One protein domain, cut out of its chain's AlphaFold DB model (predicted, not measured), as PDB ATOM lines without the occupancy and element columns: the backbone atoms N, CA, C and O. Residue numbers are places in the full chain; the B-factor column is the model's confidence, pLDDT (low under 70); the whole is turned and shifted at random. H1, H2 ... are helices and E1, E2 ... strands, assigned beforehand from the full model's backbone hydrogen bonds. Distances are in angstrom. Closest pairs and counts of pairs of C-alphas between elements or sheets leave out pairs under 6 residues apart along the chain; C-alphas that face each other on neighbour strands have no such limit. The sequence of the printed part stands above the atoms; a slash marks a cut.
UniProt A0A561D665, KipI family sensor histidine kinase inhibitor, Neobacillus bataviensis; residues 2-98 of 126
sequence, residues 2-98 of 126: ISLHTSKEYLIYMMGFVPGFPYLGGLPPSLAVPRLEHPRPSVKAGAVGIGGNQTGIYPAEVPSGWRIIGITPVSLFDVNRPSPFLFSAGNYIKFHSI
ATOM      1  N   ILE A   2     -13.683  16.541  51.864       92.69
ATOM      2  CA  ILE A   2     -14.678  15.588  52.409       92.69
ATOM      3  C   ILE A   2     -15.560  16.239  53.480       92.69
ATOM      4  O   ILE A   2     -16.763  16.325  53.289       92.69
ATOM      5  N   SER A   3     -14.951  16.802  54.532       93.50
ATOM      6  CA  SER A   3     -15.672  17.504  55.608       93.50
ATOM      7  C   SER A   3     -16.627  18.591  55.097       93.50
ATOM      8  O   SER A   3     -17.730  18.736  55.609       93.50
ATOM      9  N   LEU A   4     -16.241  19.335  54.057       93.75
ATOM     10  CA  LEU A   4     -17.079  20.398  53.516       93.75
ATOM     11  C   LEU A   4     -18.247  19.828  52.700       93.75
ATOM     12  O   LEU A   4     -19.373  20.297  52.851       93.75
ATOM     13  N   HIS A   5     -17.998  18.796  51.888       96.12
ATOM     14  CA  HIS A   5     -19.034  18.136  51.090       96.12
ATOM     15  C   HIS A   5     -20.070  17.432  51.974       96.12
ATOM     16  O   HIS A   5     -21.261  17.534  51.698       96.12
ATOM     17  N   THR A   6     -19.650  16.813  53.078       95.69
ATOM     18  CA  THR A   6     -20.543  16.108  54.015       95.69
ATOM     19  C   THR A   6     -21.220  17.022  55.044       95.69
ATOM     20  O   THR A   6     -22.179  16.615  55.694       95.69
ATOM     21  N   SER A   7     -20.773  18.276  55.188       92.81
ATOM     22  CA  SER A   7     -21.343  19.224  56.163       92.81
ATOM     23  C   SER A   7     -22.726  19.771  55.797       92.81
ATOM     24  O   SER A   7     -23.400  20.353  56.649       92.81
ATOM     25  N   LYS A   8     -23.146  19.636  54.534       90.38
ATOM     26  CA  LYS A   8     -24.367  20.248  54.003       90.38
ATOM     27  C   LYS A   8     -25.418  19.206  53.652       90.38
ATOM     28  O   LYS A   8     -25.119  18.082  53.262       90.38
ATOM     29  N   GLU A   9     -26.665  19.643  53.753       94.56
ATOM     30  CA  GLU A   9     -27.793  18.993  53.107       94.56
ATOM     31  C   GLU A   9     -27.985  19.617  51.731       94.56
ATOM     32  O   GLU A   9     -28.012  20.843  51.598       94.56
ATOM     33  N   TYR A  10     -28.163  18.781  50.723       96.06
ATOM     34  CA  TYR A  10     -28.324  19.214  49.350       96.06
ATOM     35  C   TYR A  10     -29.764  19.042  48.905       96.06
ATOM     36  O   TYR A  10     -30.308  17.942  48.987       96.06
ATOM     37  N   LEU A  11     -30.363  20.121  48.408       96.19
ATOM     38  CA  LEU A  11     -31.693  20.087  47.811       96.19
ATOM     39  C   LEU A  11     -31.626  19.383  46.455       96.19
ATOM     40  O   LEU A  11     -30.806  19.742  45.608       96.19
ATOM     41  N   ILE A  12     -32.514  18.423  46.227       97.00
ATOM     42  CA  ILE A  12     -32.712  17.824  44.909       97.00
ATOM     43  C   ILE A  12     -33.557  18.791  44.079       97.00
ATOM     44  O   ILE A  12     -34.777  18.844  44.236       97.00
ATOM     45  N   TYR A  13     -32.916  19.565  43.200       94.25
ATOM     46  CA  TYR A  13     -33.631  20.507  42.332       94.25
ATOM     47  C   TYR A  13     -34.409  19.793  41.236       94.25
ATOM     48  O   TYR A  13     -35.548  20.144  40.942       94.25
ATOM     49  N   MET A  14     -33.778  18.797  40.622       93.56
ATOM     50  CA  MET A  14     -34.379  18.009  39.559       93.56
ATOM     51  C   MET A  14     -33.795  16.603  39.537       93.56
ATOM     52  O   MET A  14     -32.688  16.355  40.022       93.56
ATOM     53  N   MET A  15     -34.550  15.701  38.926       94.12
ATOM     54  CA  MET A  15     -34.172  14.319  38.668       94.12
ATOM     55  C   MET A  15     -34.120  14.119  37.150       94.12
ATOM     56  O   MET A  15     -35.035  14.558  36.456       94.12
ATOM     57  N   GLY A  16     -33.075  13.492  36.614       86.44
ATOM     58  CA  GLY A  16     -32.936  13.288  35.162       86.44
ATOM     59  C   GLY A  16     -31.486  13.110  34.715       86.44
ATOM     60  O   GLY A  16     -30.605  13.102  35.557       86.44
ATOM     61  N   PHE A  17     -31.225  13.017  33.403       84.94
ATOM     62  CA  PHE A  17     -30.030  12.435  32.737       84.94
ATOM     63  C   PHE A  17     -30.150  10.924  32.538       84.94
ATOM     64  O   PHE A  17     -30.179  10.462  31.403       84.94
ATOM     65  N   VAL A  18     -30.318  10.183  33.630       89.25
ATOM     66  CA  VAL A  18     -30.709   8.765  33.646       89.25
ATOM     67  C   VAL A  18     -31.681   8.524  34.810       89.25
ATOM     68  O   VAL A  18     -31.709   9.342  35.739       89.25
ATOM     69  N   PRO A  19     -32.493   7.448  34.798       91.31
ATOM     70  CA  PRO A  19     -33.435   7.164  35.880       91.31
ATOM     71  C   PRO A  19     -32.752   7.157  37.255       91.31
ATOM     72  O   PRO A  19     -31.844   6.370  37.501       91.31
ATOM     73  N   GLY A  20     -33.183   8.058  38.142       91.75
ATOM     74  CA  GLY A  20     -32.687   8.151  39.517       91.75
ATOM     75  C   GLY A  20     -31.517   9.105  39.745       91.75
ATOM     76  O   GLY A  20     -31.083   9.220  40.886       91.75
ATOM     77  N   PHE A  21     -31.010   9.807  38.725       96.00
ATOM     78  CA  PHE A  21     -29.902  10.751  38.913       96.00
ATOM     79  C   PHE A  21     -30.400  12.087  39.504       96.00
ATOM     80  O   PHE A  21     -31.214  12.757  38.856       96.00
ATOM     81  N   PRO A  22     -29.919  12.508  40.695       96.44
ATOM     82  CA  PRO A  22     -30.275  13.787  41.293       96.44
ATOM     83  C   PRO A  22     -29.302  14.902  40.901       96.44
ATOM     84  O   PRO A  22     -28.085  14.778  41.059       96.44
ATOM     85  N   TYR A  23     -29.849  16.049  40.510       94.00
ATOM     86  CA  TYR A  23     -29.098  17.298  40.457       94.00
ATOM     87  C   TYR A  23     -29.209  18.019  41.795       94.00
ATOM     88  O   TYR A  23     -30.278  18.514  42.169       94.00
ATOM     89  N   LEU A  24     -28.089  18.065  42.512       96.12
ATOM     90  CA  LEU A  24     -28.030  18.564  43.876       96.12
ATOM     91  C   LEU A  24     -27.576  20.022  43.924       96.12
ATOM     92  O   LEU A  24     -26.524  20.395  43.395       96.12
ATOM     93  N   GLY A  25     -28.387  20.830  44.596       93.50
ATOM     94  CA  GLY A  25     -28.155  22.236  44.880       93.50
ATOM     95  C   GLY A  25     -27.460  22.497  46.203       93.50
ATOM     96  O   GLY A  25     -27.553  21.696  47.130       93.50
ATOM     97  N   GLY A  26     -26.831  23.670  46.320       91.38
ATOM     98  CA  GLY A  26     -26.222  24.125  47.574       91.38
ATOM     99  C   GLY A  26     -24.766  23.699  47.769       91.38
ATOM    100  O   GLY A  26     -24.274  23.730  48.897       91.38
ATOM    101  N   LEU A  27     -24.066  23.320  46.690       94.56
ATOM    102  CA  LEU A  27     -22.631  23.046  46.749       94.56
ATOM    103  C   LEU A  27     -21.862  24.293  47.212       94.56
ATOM    104  O   LEU A  27     -22.005  25.354  46.599       94.56
ATOM    105  N   PRO A  28     -21.021  24.181  48.259       93.56
ATOM    106  CA  PRO A  28     -20.147  25.269  48.670       93.56
ATOM    107  C   PRO A  28     -19.293  25.775  47.493       93.56
ATOM    108  O   PRO A  28     -18.653  24.954  46.831       93.56
ATOM    109  N   PRO A  29     -19.218  27.098  47.241       93.69
ATOM    110  CA  PRO A  29     -18.471  27.649  46.106       93.69
ATOM    111  C   PRO A  29     -16.997  27.227  46.061       93.69
ATOM    112  O   PRO A  29     -16.439  27.050  44.987       93.69
ATOM    113  N   SER A  30     -16.376  26.994  47.219       94.88
ATOM    114  CA  SER A  30     -14.994  26.513  47.331       94.88
ATOM    115  C   SER A  30     -14.786  25.056  46.895       94.88
ATOM    116  O   SER A  30     -13.643  24.626  46.760       94.88
ATOM    117  N   LEU A  31     -15.858  24.288  46.678       95.38
ATOM    118  CA  LEU A  31     -15.802  22.953  46.073       95.38
ATOM    119  C   LEU A  31     -16.076  22.977  44.568       95.38
ATOM    120  O   LEU A  31     -15.935  21.939  43.922       95.38
ATOM    121  N   ALA A  32     -16.485  24.123  44.018       96.12
ATOM    122  CA  ALA A  32     -16.793  24.222  42.606       96.12
ATOM    123  C   ALA A  32     -15.532  23.959  41.777       96.12
ATOM    124  O   ALA A  32     -14.475  24.547  42.004       96.12
ATOM    125  N   VAL A  33     -15.643  23.052  40.813       96.06
ATOM    126  CA  VAL A  33     -14.508  22.624  39.991       96.06
ATOM    127  C   VAL A  33     -14.989  22.333  38.574       96.06
ATOM    128  O   VAL A  33     -16.039  21.704  38.411       96.06
ATOM    129  N   PRO A  34     -14.274  22.780  37.526       95.38
ATOM    130  CA  PRO A  34     -14.685  22.505  36.158       95.38
ATOM    131  C   PRO A  34     -14.736  21.000  35.886       95.38
ATOM    132  O   PRO A  34     -14.013  20.194  36.491       95.38
ATOM    133  N   ARG A  35     -15.605  20.641  34.938       96.69
ATOM    134  CA  ARG A  35     -15.656  19.294  34.370       96.69
ATOM    135  C   ARG A  35     -14.302  18.959  33.732       96.69
ATOM    136  O   ARG A  35     -13.549  19.848  33.340       96.69
ATOM    137  N   LEU A  36     -13.991  17.673  33.662       96.12
ATOM    138  CA  LEU A  36     -12.877  17.164  32.876       96.12
ATOM    139  C   LEU A  36     -13.068  17.577  31.415       96.12
ATOM    140  O   LEU A  36     -14.175  17.483  30.888       96.12
ATOM    141  N   GLU A  37     -11.978  17.996  30.781       95.50
ATOM    142  CA  GLU A  37     -11.941  18.300  29.348       95.50
ATOM    143  C   GLU A  37     -12.266  17.054  28.515       95.50
ATOM    144  O   GLU A  37     -13.054  17.111  27.577       95.50
ATOM    145  N   HIS A  38     -11.736  15.905  28.941       95.81
ATOM    146  CA  HIS A  38     -12.001  14.597  28.356       95.81
ATOM    147  C   HIS A  38     -12.823  13.754  29.346       95.81
ATOM    148  O   HIS A  38     -12.299  13.364  30.398       95.81
ATOM    149  N   PRO A  39     -14.115  13.490  29.066       95.00
ATOM    150  CA  PRO A  39     -14.956  12.661  29.921       95.00
ATOM    151  C   PRO A  39     -14.396  11.251  30.107       95.00
ATOM    152  O   PRO A  39     -13.818  10.663  29.194       95.00
ATOM    153  N   ARG A  40     -14.628  10.668  31.286       96.88
ATOM    154  CA  ARG A  40     -14.390   9.241  31.497       96.88
ATOM    155  C   ARG A  40     -15.393   8.452  30.652       96.88
ATOM    156  O   ARG A  40     -16.577   8.798  30.678       96.88
ATOM    157  N   PRO A  41     -14.957   7.379  29.970       95.94
ATOM    158  CA  PRO A  41     -15.857   6.547  29.174       95.94
ATOM    159  C   PRO A  41     -16.904   5.844  30.044       95.94
ATOM    160  O   PRO A  41     -17.998   5.564  29.574       95.94
ATOM    161  N   SER A  42     -16.585   5.592  31.315       96.56
ATOM    162  CA  SER A  42     -17.501   5.004  32.282       96.56
ATOM    163  C   SER A  42     -17.160   5.452  33.709       96.56
ATOM    164  O   SER A  42     -15.984   5.587  34.073       96.56
ATOM    165  N   VAL A  43     -18.195   5.691  34.517       97.00
ATOM    166  CA  VAL A  43     -18.133   5.814  35.976       97.00
ATOM    167  C   VAL A  43     -19.110   4.826  36.601       97.00
ATOM    168  O   VAL A  43     -20.202   4.633  36.083       97.00
ATOM    169  N   LYS A  44     -18.725   4.212  37.723       97.06
ATOM    170  CA  LYS A  44     -19.530   3.183  38.394       97.06
ATOM    171  C   LYS A  44     -20.876   3.732  38.884       97.06
ATOM    172  O   LYS A  44     -20.953   4.877  39.335       97.06
ATOM    173  N   ALA A  45     -21.898   2.878  38.903       96.38
ATOM    174  CA  ALA A  45     -23.112   3.147  39.671       96.38
ATOM    175  C   ALA A  45     -22.763   3.420  41.148       96.38
ATOM    176  O   ALA A  45     -21.836   2.832  41.704       96.38
ATOM    177  N   GLY A  46     -23.477   4.356  41.763       97.06
ATOM    178  CA  GLY A  46     -23.204   4.886  43.095       97.06
ATOM    179  C   GLY A  46     -22.099   5.945  43.150       97.06
ATOM    180  O   GLY A  46     -21.890   6.530  44.212       97.06
ATOM    181  N   ALA A  47     -21.372   6.225  42.059       97.94
ATOM    182  CA  ALA A  47     -20.316   7.239  42.082       97.94
ATOM    183  C   ALA A  47     -20.882   8.618  42.457       97.94
ATOM    184  O   ALA A  47     -21.946   9.015  41.990       97.94
ATOM    185  N   VAL A  48     -20.151   9.367  43.280       97.69
ATOM    186  CA  VAL A  48     -20.481  10.742  43.671       97.69
ATOM    187  C   VAL A  48     -19.541  11.679  42.932       97.69
ATOM    188  O   VAL A  48     -18.322  11.503  42.991       97.69
ATOM    189  N   GLY A  49     -20.089  12.668  42.231       96.75
ATOM    190  CA  GLY A  49     -19.294  13.582  41.418       96.75
ATOM    191  C   GLY A  49     -19.615  15.048  41.654       96.75
ATOM    192  O   GLY A  49     -20.729  15.387  42.050       96.75
ATOM    193  N   ILE A  50     -18.649  15.905  41.322       97.19
ATOM    194  CA  ILE A  50     -18.806  17.357  41.234       97.19
ATOM    195  C   ILE A  50     -18.496  17.820  39.805       97.19
ATOM    196  O   ILE A  50     -17.490  17.417  39.211       97.19
ATOM    197  N   GLY A  51     -19.345  18.688  39.260       95.19
ATOM    198  CA  GLY A  51     -19.135  19.333  37.966       95.19
ATOM    199  C   GLY A  51     -19.645  20.769  37.975       95.19
ATOM    200  O   GLY A  51     -20.843  21.010  38.090       95.19
ATOM    201  N   GLY A  52     -18.739  21.734  37.828       94.88
ATOM    202  CA  GLY A  52     -19.053  23.144  38.043       94.88
ATOM    203  C   GLY A  52     -19.456  23.378  39.498       94.88
ATOM    204  O   GLY A  52     -18.727  22.997  40.409       94.88
ATOM    205  N   ASN A  53     -20.626  23.975  39.706       94.50
ATOM    206  CA  ASN A  53     -21.223  24.241  41.018       94.50
ATOM    207  C   ASN A  53     -22.261  23.182  41.448       94.50
ATOM    208  O   ASN A  53     -23.053  23.438  42.353       94.50
ATOM    209  N   GLN A  54     -22.293  22.019  40.791       94.62
ATOM    210  CA  GLN A  54     -23.257  20.954  41.070       94.62
ATOM    211  C   GLN A  54     -22.569  19.714  41.634       94.62
ATOM    212  O   GLN A  54     -21.432  19.401  41.277       94.62
ATOM    213  N   THR A  55     -23.292  18.986  42.484       96.62
ATOM    214  CA  THR A  55     -22.942  17.629  42.923       96.62
ATOM    215  C   THR A  55     -24.084  16.671  42.599       96.62
ATOM    216  O   THR A  55     -25.188  17.093  42.253       96.62
ATOM    217  N   GLY A  56     -23.813  15.372  42.619       96.56
ATOM    218  CA  GLY A  56     -24.778  14.363  42.196       96.56
ATOM    219  C   GLY A  56     -24.245  12.956  42.401       96.56
ATOM    220  O   GLY A  56     -23.073  12.773  42.747       96.56
ATOM    221  N   ILE A  57     -25.121  11.977  42.202       97.69
ATOM    222  CA  ILE A  57     -24.821  10.560  42.392       97.69
ATOM    223  C   ILE A  57     -25.291   9.801  41.150       97.69
ATOM    224  O   ILE A  57     -26.445   9.922  40.745       97.69
ATOM    225  N   TYR A  58     -24.405   9.020  40.545       97.25
ATOM    226  CA  TYR A  58     -24.710   8.244  39.347       97.25
ATOM    227  C   TYR A  58     -25.526   7.000  39.725       97.25
ATOM    228  O   TYR A  58     -25.016   6.171  40.470       97.25
ATOM    229  N   PRO A  59     -26.773   6.819  39.249       95.75
ATOM    230  CA  PRO A  59     -27.585   5.648  39.595       95.75
ATOM    231  C   PRO A  59     -27.206   4.406  38.773       95.75
ATOM    232  O   PRO A  59     -27.574   3.296  39.136       95.75
ATOM    233  N   ALA A  60     -26.473   4.593  37.675       95.06
ATOM    234  CA  ALA A  60     -26.063   3.556  36.739       95.06
ATOM    235  C   ALA A  60     -24.649   3.835  36.217       95.06
ATOM    236  O   ALA A  60     -24.130   4.945  36.370       95.06
ATOM    237  N   GLU A  61     -24.046   2.827  35.591       96.12
ATOM    238  CA  GLU A  61     -22.754   2.963  34.930       96.12
ATOM    239  C   GLU A  61     -22.894   3.735  33.609       96.12
ATOM    240  O   GLU A  61     -23.598   3.296  32.702       96.12
ATOM    241  N   VAL A  62     -22.265   4.911  33.516       95.88
ATOM    242  CA  VAL A  62     -22.416   5.844  32.381       95.88
ATOM    243  C   VAL A  62     -21.143   6.671  32.146       95.88
ATOM    244  O   VAL A  62     -20.364   6.857  33.081       95.88
ATOM    245  N   PRO A  63     -20.914   7.230  30.942       96.00
ATOM    246  CA  PRO A  63     -19.848   8.205  30.724       96.00
ATOM    247  C   PRO A  63     -20.060   9.475  31.557       96.00
ATOM    248  O   PRO A  63     -21.190   9.937  31.735       96.00
ATOM    249  N   SER A  64     -18.977  10.088  32.038       96.25
ATOM    250  CA  SER A  64     -19.077  11.355  32.768       96.25
ATOM    251  C   SER A  64     -17.810  12.205  32.716       96.25
ATOM    252  O   SER A  64     -16.693  11.721  32.894       96.25
ATOM    253  N   GLY A  65     -18.002  13.514  32.534       96.88
ATOM    254  CA  GLY A  65     -16.961  14.532  32.698       96.88
ATOM    255  C   GLY A  65     -16.871  15.110  34.111       96.88
ATOM    256  O   GLY A  65     -16.106  16.041  34.335       96.88
ATOM    257  N   TRP A  66     -17.659  14.641  35.077       97.19
ATOM    258  CA  TRP A  66     -17.582  15.164  36.443       97.19
ATOM    259  C   TRP A  66     -16.395  14.562  37.191       97.19
ATOM    260  O   TRP A  66     -15.970  13.430  36.943       97.19
ATOM    261  N   ARG A  67     -15.861  15.322  38.144       97.19
ATOM    262  CA  ARG A  67     -14.807  14.830  39.028       97.19
ATOM    263  C   ARG A  67     -15.429  13.943  40.093       97.19
ATOM    264  O   ARG A  67     -16.207  14.422  40.910       97.19
ATOM    265  N   ILE A  68     -15.093  12.657  40.061       97.50
ATOM    266  CA  ILE A  68     -15.570  11.678  41.038       97.50
ATOM    267  C   ILE A  68     -14.806  11.861  42.349       97.50
ATOM    268  O   ILE A  68     -13.577  11.918  42.345       97.50
ATOM    269  N   ILE A  69     -15.545  11.973  43.449       96.56
ATOM    270  CA  ILE A  69     -15.019  12.271  44.790       96.56
ATOM    271  C   ILE A  69     -15.322  11.175  45.816       96.56
ATOM    272  O   ILE A  69     -14.813  11.231  46.932       96.56
ATOM    273  N   GLY A  70     -16.146  10.191  45.456       96.88
ATOM    274  CA  GLY A  70     -16.545   9.095  46.331       96.88
ATOM    275  C   GLY A  70     -17.524   8.148  45.646       96.88
ATOM    276  O   GLY A  70     -17.814   8.288  44.456       96.88
ATOM    277  N   ILE A  71     -18.035   7.186  46.406       97.75
ATOM    278  CA  ILE A  71     -19.011   6.196  45.949       97.75
ATOM    279  C   ILE A  71     -19.923   5.810  47.114       97.75
ATOM    280  O   ILE A  71     -19.474   5.750  48.257       97.75
ATOM    281  N   THR A  72     -21.201   5.567  46.831       97.19
ATOM    282  CA  THR A  72     -22.155   4.993  47.785       97.19
ATOM    283  C   THR A  72     -22.510   3.560  47.382       97.19
ATOM    284  O   THR A  72     -22.665   3.296  46.188       97.19
ATOM    285  N   PRO A  73     -22.667   2.632  48.342       95.81
ATOM    286  CA  PRO A  73     -23.159   1.285  48.059       95.81
ATOM    287  C   PRO A  73     -24.685   1.254  47.855       95.81
ATOM    288  O   PRO A  73     -25.230   0.250  47.404       95.81
ATOM    289  N   VAL A  74     -25.387   2.338  48.200       94.69
ATOM    290  CA  VAL A  74     -26.847   2.432  48.120       94.69
ATOM    291  C   VAL A  74     -27.282   2.592  46.666       94.69
ATOM    292  O   VAL A  74     -26.887   3.545  46.000       94.69
ATOM    293  N   SER A  75     -28.156   1.700  46.192       92.62
ATOM    294  CA  SER A  75     -28.799   1.869  44.885       92.62
ATOM    295  C   SER A  75     -29.906   2.931  44.938       92.62
ATOM    296  O   SER A  75     -30.808   2.870  45.783       92.62
ATOM    297  N   LEU A  76     -29.823   3.886  44.009       93.81
ATOM    298  CA  LEU A  76     -30.732   5.028  43.855       93.81
ATOM    299  C   LEU A  76     -31.979   4.701  43.030       93.81
ATOM    300  O   LEU A  76     -32.998   5.383  43.154       93.81
ATOM    301  N   PHE A  77     -31.876   3.686  42.175       92.75
ATOM    302  CA  PHE A  77     -32.933   3.254  41.280       92.75
ATOM    303  C   PHE A  77     -32.941   1.730  41.178       92.75
ATOM    304  O   PHE A  77     -31.912   1.115  40.897       92.75
ATOM    305  N   ASP A  78     -34.101   1.123  41.399       90.44
ATOM    306  CA  ASP A  78     -34.291  -0.322  41.282       90.44
ATOM    307  C   ASP A  78     -35.740  -0.622  40.904       90.44
ATOM    308  O   ASP A  78     -36.657  -0.435  41.700       90.44
ATOM    309  N   VAL A  79     -35.939  -1.113  39.681       90.56
ATOM    310  CA  VAL A  79     -37.263  -1.416  39.119       90.56
ATOM    311  C   VAL A  79     -38.042  -2.459  39.929       90.56
ATOM    312  O   VAL A  79     -39.264  -2.509  39.841       90.56
ATOM    313  N   ASN A  80     -37.357  -3.273  40.735       89.75
ATOM    314  CA  ASN A  80     -37.983  -4.332  41.522       89.75
ATOM    315  C   ASN A  80     -38.455  -3.853  42.904       89.75
ATOM    316  O   ASN A  80     -39.057  -4.632  43.647       89.75
ATOM    317  N   ARG A  81     -38.174  -2.600  43.290       87.81
ATOM    318  CA  ARG A  81     -38.659  -2.027  44.553       87.81
ATOM    319  C   ARG A  81     -40.097  -1.526  44.403       87.81
ATOM    320  O   ARG A  81     -40.434  -0.983  43.354       87.81
ATOM    321  N   PRO A  82     -40.915  -1.578  45.476       87.56
ATOM    322  CA  PRO A  82     -42.241  -0.953  45.481       87.56
ATOM    323  C   PRO A  82     -42.210   0.536  45.100       87.56
ATOM    324  O   PRO A  82     -43.108   1.018  44.420       87.56
ATOM    325  N   SER A  83     -41.150   1.245  45.506       88.88
ATOM    326  CA  SER A  83     -40.800   2.573  44.997       88.88
ATOM    327  C   SER A  83     -39.486   2.479  44.220       88.88
ATOM    328  O   SER A  83     -38.431   2.343  44.851       88.88
ATOM    329  N   PRO A  84     -39.515   2.548  42.874       91.25
ATOM    330  CA  PRO A  84     -38.308   2.392  42.068       91.25
ATOM    331  C   PRO A  84     -37.264   3.479  42.296       91.25
ATOM    332  O   PRO A  84     -36.070   3.212  42.203       91.25
ATOM    333  N   PHE A  85     -37.705   4.699  42.603       93.38
ATOM    334  CA  PHE A  85     -36.833   5.828  42.913       93.38
ATOM    335  C   PHE A  85     -36.634   5.950  44.419       93.38
ATOM    336  O   PHE A  85     -37.591   5.851  45.192       93.38
ATOM    337  N   LEU A  86     -35.390   6.204  44.828       92.38
ATOM    338  CA  LEU A  86     -35.041   6.366  46.237       92.38
ATOM    339  C   LEU A  86     -35.529   7.686  46.844       92.38
ATOM    340  O   LEU A  86     -35.845   7.752  48.027       92.38
ATOM    341  N   PHE A  87     -35.566   8.737  46.035       93.62
ATOM    342  CA  PHE A  87     -35.950  10.084  46.433       93.62
ATOM    343  C   PHE A  87     -36.559  10.823  45.240       93.62
ATOM    344  O   PHE A  87     -36.416  10.405  44.088       93.62
ATOM    345  N   SER A  88     -37.223  11.938  45.529       94.38
ATOM    346  CA  SER A  88     -37.876  12.805  44.547       94.38
ATOM    347  C   SER A  88     -37.315  14.227  44.593       94.38
ATOM    348  O   SER A  88     -36.706  14.643  45.581       94.38
ATOM    349  N   ALA A  89     -37.546  14.999  43.526       95.38
ATOM    350  CA  ALA A  89     -37.271  16.435  43.541       95.38
ATOM    351  C   ALA A  89     -37.981  17.110  44.731       95.38
ATOM    352  O   ALA A  89     -39.102  16.745  45.086       95.38
ATOM    353  N   GLY A  90     -37.305  18.062  45.374       95.12
ATOM    354  CA  GLY A  90     -37.757  18.693  46.617       95.12
ATOM    355  C   GLY A  90     -37.290  17.998  47.903       95.12
ATOM    356  O   GLY A  90     -37.333  18.616  48.966       95.12
ATOM    357  N   ASN A  91     -36.799  16.753  47.846       95.31
ATOM    358  CA  ASN A  91     -36.141  16.126  48.999       95.31
ATOM    359  C   ASN A  91     -34.726  16.684  49.218       95.31
ATOM    360  O   ASN A  91     -34.171  17.391  48.373       95.31
ATOM    361  N   TYR A  92     -34.135  16.336  50.363       95.38
ATOM    362  CA  TYR A  92     -32.753  16.664  50.702       95.38
ATOM    363  C   TYR A  92     -31.915  15.397  50.864       95.38
ATOM    364  O   TYR A  92     -32.400  14.386  51.368       95.38
ATOM    365  N   ILE A  93     -30.643  15.473  50.471       95.38
ATOM    366  CA  ILE A  93     -29.642  14.427  50.701       95.38
ATOM    367  C   ILE A  93     -28.547  14.981  51.602       95.38
ATOM    368  O   ILE A  93     -28.012  16.059  51.341       95.38
ATOM    369  N   LYS A  94     -28.160  14.217  52.620       95.12
ATOM    370  CA  LYS A  94     -26.968  14.482  53.425       95.12
ATOM    371  C   LYS A  94     -25.966  13.354  53.229       95.12
ATOM    372  O   LYS A  94     -26.290  12.185  53.425       95.12
ATOM    373  N   PHE A  95     -24.750  13.705  52.822       95.94
ATOM    374  CA  PHE A  95     -23.675  12.730  52.671       95.94
ATOM    375  C   PHE A  95     -23.003  12.474  54.014       95.94
ATOM    376  O   PHE A  95     -22.644  13.410  54.725       95.94
ATOM    377  N   HIS A  96     -22.773  11.201  54.323       95.38
ATOM    378  CA  HIS A  96     -21.983  10.773  55.469       95.38
ATOM    379  C   HIS A  96     -20.735  10.063  54.956       95.38
ATOM    380  O   HIS A  96     -20.832   9.114  54.181       95.38
ATOM    381  N   SER A  97     -19.558  10.546  55.356       96.62
ATOM    382  CA  SER A  97     -18.303   9.863  55.052       96.62
ATOM    383  C   SER A  97     -18.192   8.611  55.910       96.62
ATOM    384  O   SER A  97     -18.321   8.696  57.131       96.62
ATOM    385  N   ILE A  98     -17.914   7.489  55.262       96.69
ATOM    386  CA  ILE A  98     -17.683   6.188  55.885       96.69
ATOM    387  C   ILE A  98     -16.337   5.644  55.405       96.69
ATOM    388  O   ILE A  98     -15.828   6.083  54.368       96.69
TER     389      ILE A  98
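What this domain is: This is residues 2 to 98 of the 126 residues of the protein "KipI family sensor histidine kinase inhibitor" of Neobacillus bataviensis (UniProt A0A561D665). Two small three-stranded sheets, E2-E1-E8 and E5-E4-E7, come together side by side at their edge strands E2 and E5, and a two-stranded ribbon, E3 and E6, lies beyond the second sheet. The short helix H1 stands at the first printed residues, and the long link of residues 72 to 91 swings out to a turn near Pro 82 before the last strand. The printed part has 97 residues, with one named helix and eight named strands in the order H1 E1 E2 E3 E4 E5 E6 E7 E8; the three sheets are antiparallel. The class is mostly strand, though under half of the residues are in named elements. The whole is compact, with a radius of gyration of the C-alphas of 12.8 A, and spans 38 by 30 by 26 A.

How they stand to each other: H1, residues 2 to 6, has its O i to N i+4 pair within hydrogen-bond range. E1, residues 9 to 15, and E2, residues 22 to 25, form an antiparallel hairpin at 132 degrees, with N 23 and O 14 2.9 A apart. The pairing of E1 is staggered: its residues 11 to 15 pair with E2, and its residues 9 to 11 pair with E8, residues 92 to 94, antiparallel, with N 10 and O 93 2.8 A apart. E3, residues 40 to 43, is the antiparallel neighbour of E6, residues 62 to 64, with N 40 and O 64 2.8 A apart. E4, residues 47 to 51, and E5, residues 54 to 57, form a hairpin at 166 degrees, with N 49 and O 56 3.0 A apart. On the other side of E4 is E7, residues 67 to 71, antiparallel at 154 degrees, with N 48 and O 70 2.8 A apart. The closest C-alphas of E2 and E5 are those of Leu 24 and Thr 55, 5.3 A apart. H1 is only just on the sheet E5 E4 E7, with 5 pairs of C-alphas within 10 A, and only grazes it with residues 2 to 5. E3 and E7 are only just apart, at 8.2 A.

Where its parts are: C-alpha 2, where H1 begins, is at (-14.678, 15.588, 52.409). E1 is the longest strand by residues and measures 16.5 A from first to last C-alpha; E4 measures 12.8 A, E7 11.8 A and E5 10.6 A. E8 ends with C-alpha 94 at (-26.968, 14.482, 53.425).

The domain as a whole: The C-alphas of Glu 37 and Pro 82 are the two farthest apart, at 39.4 A. The printed part has no cut. The links E2 to E3 and E7 to E8 are long, with 14 and 20 residues. The mean pLDDT of the printed part is 94.7, and no printed residue is under 70.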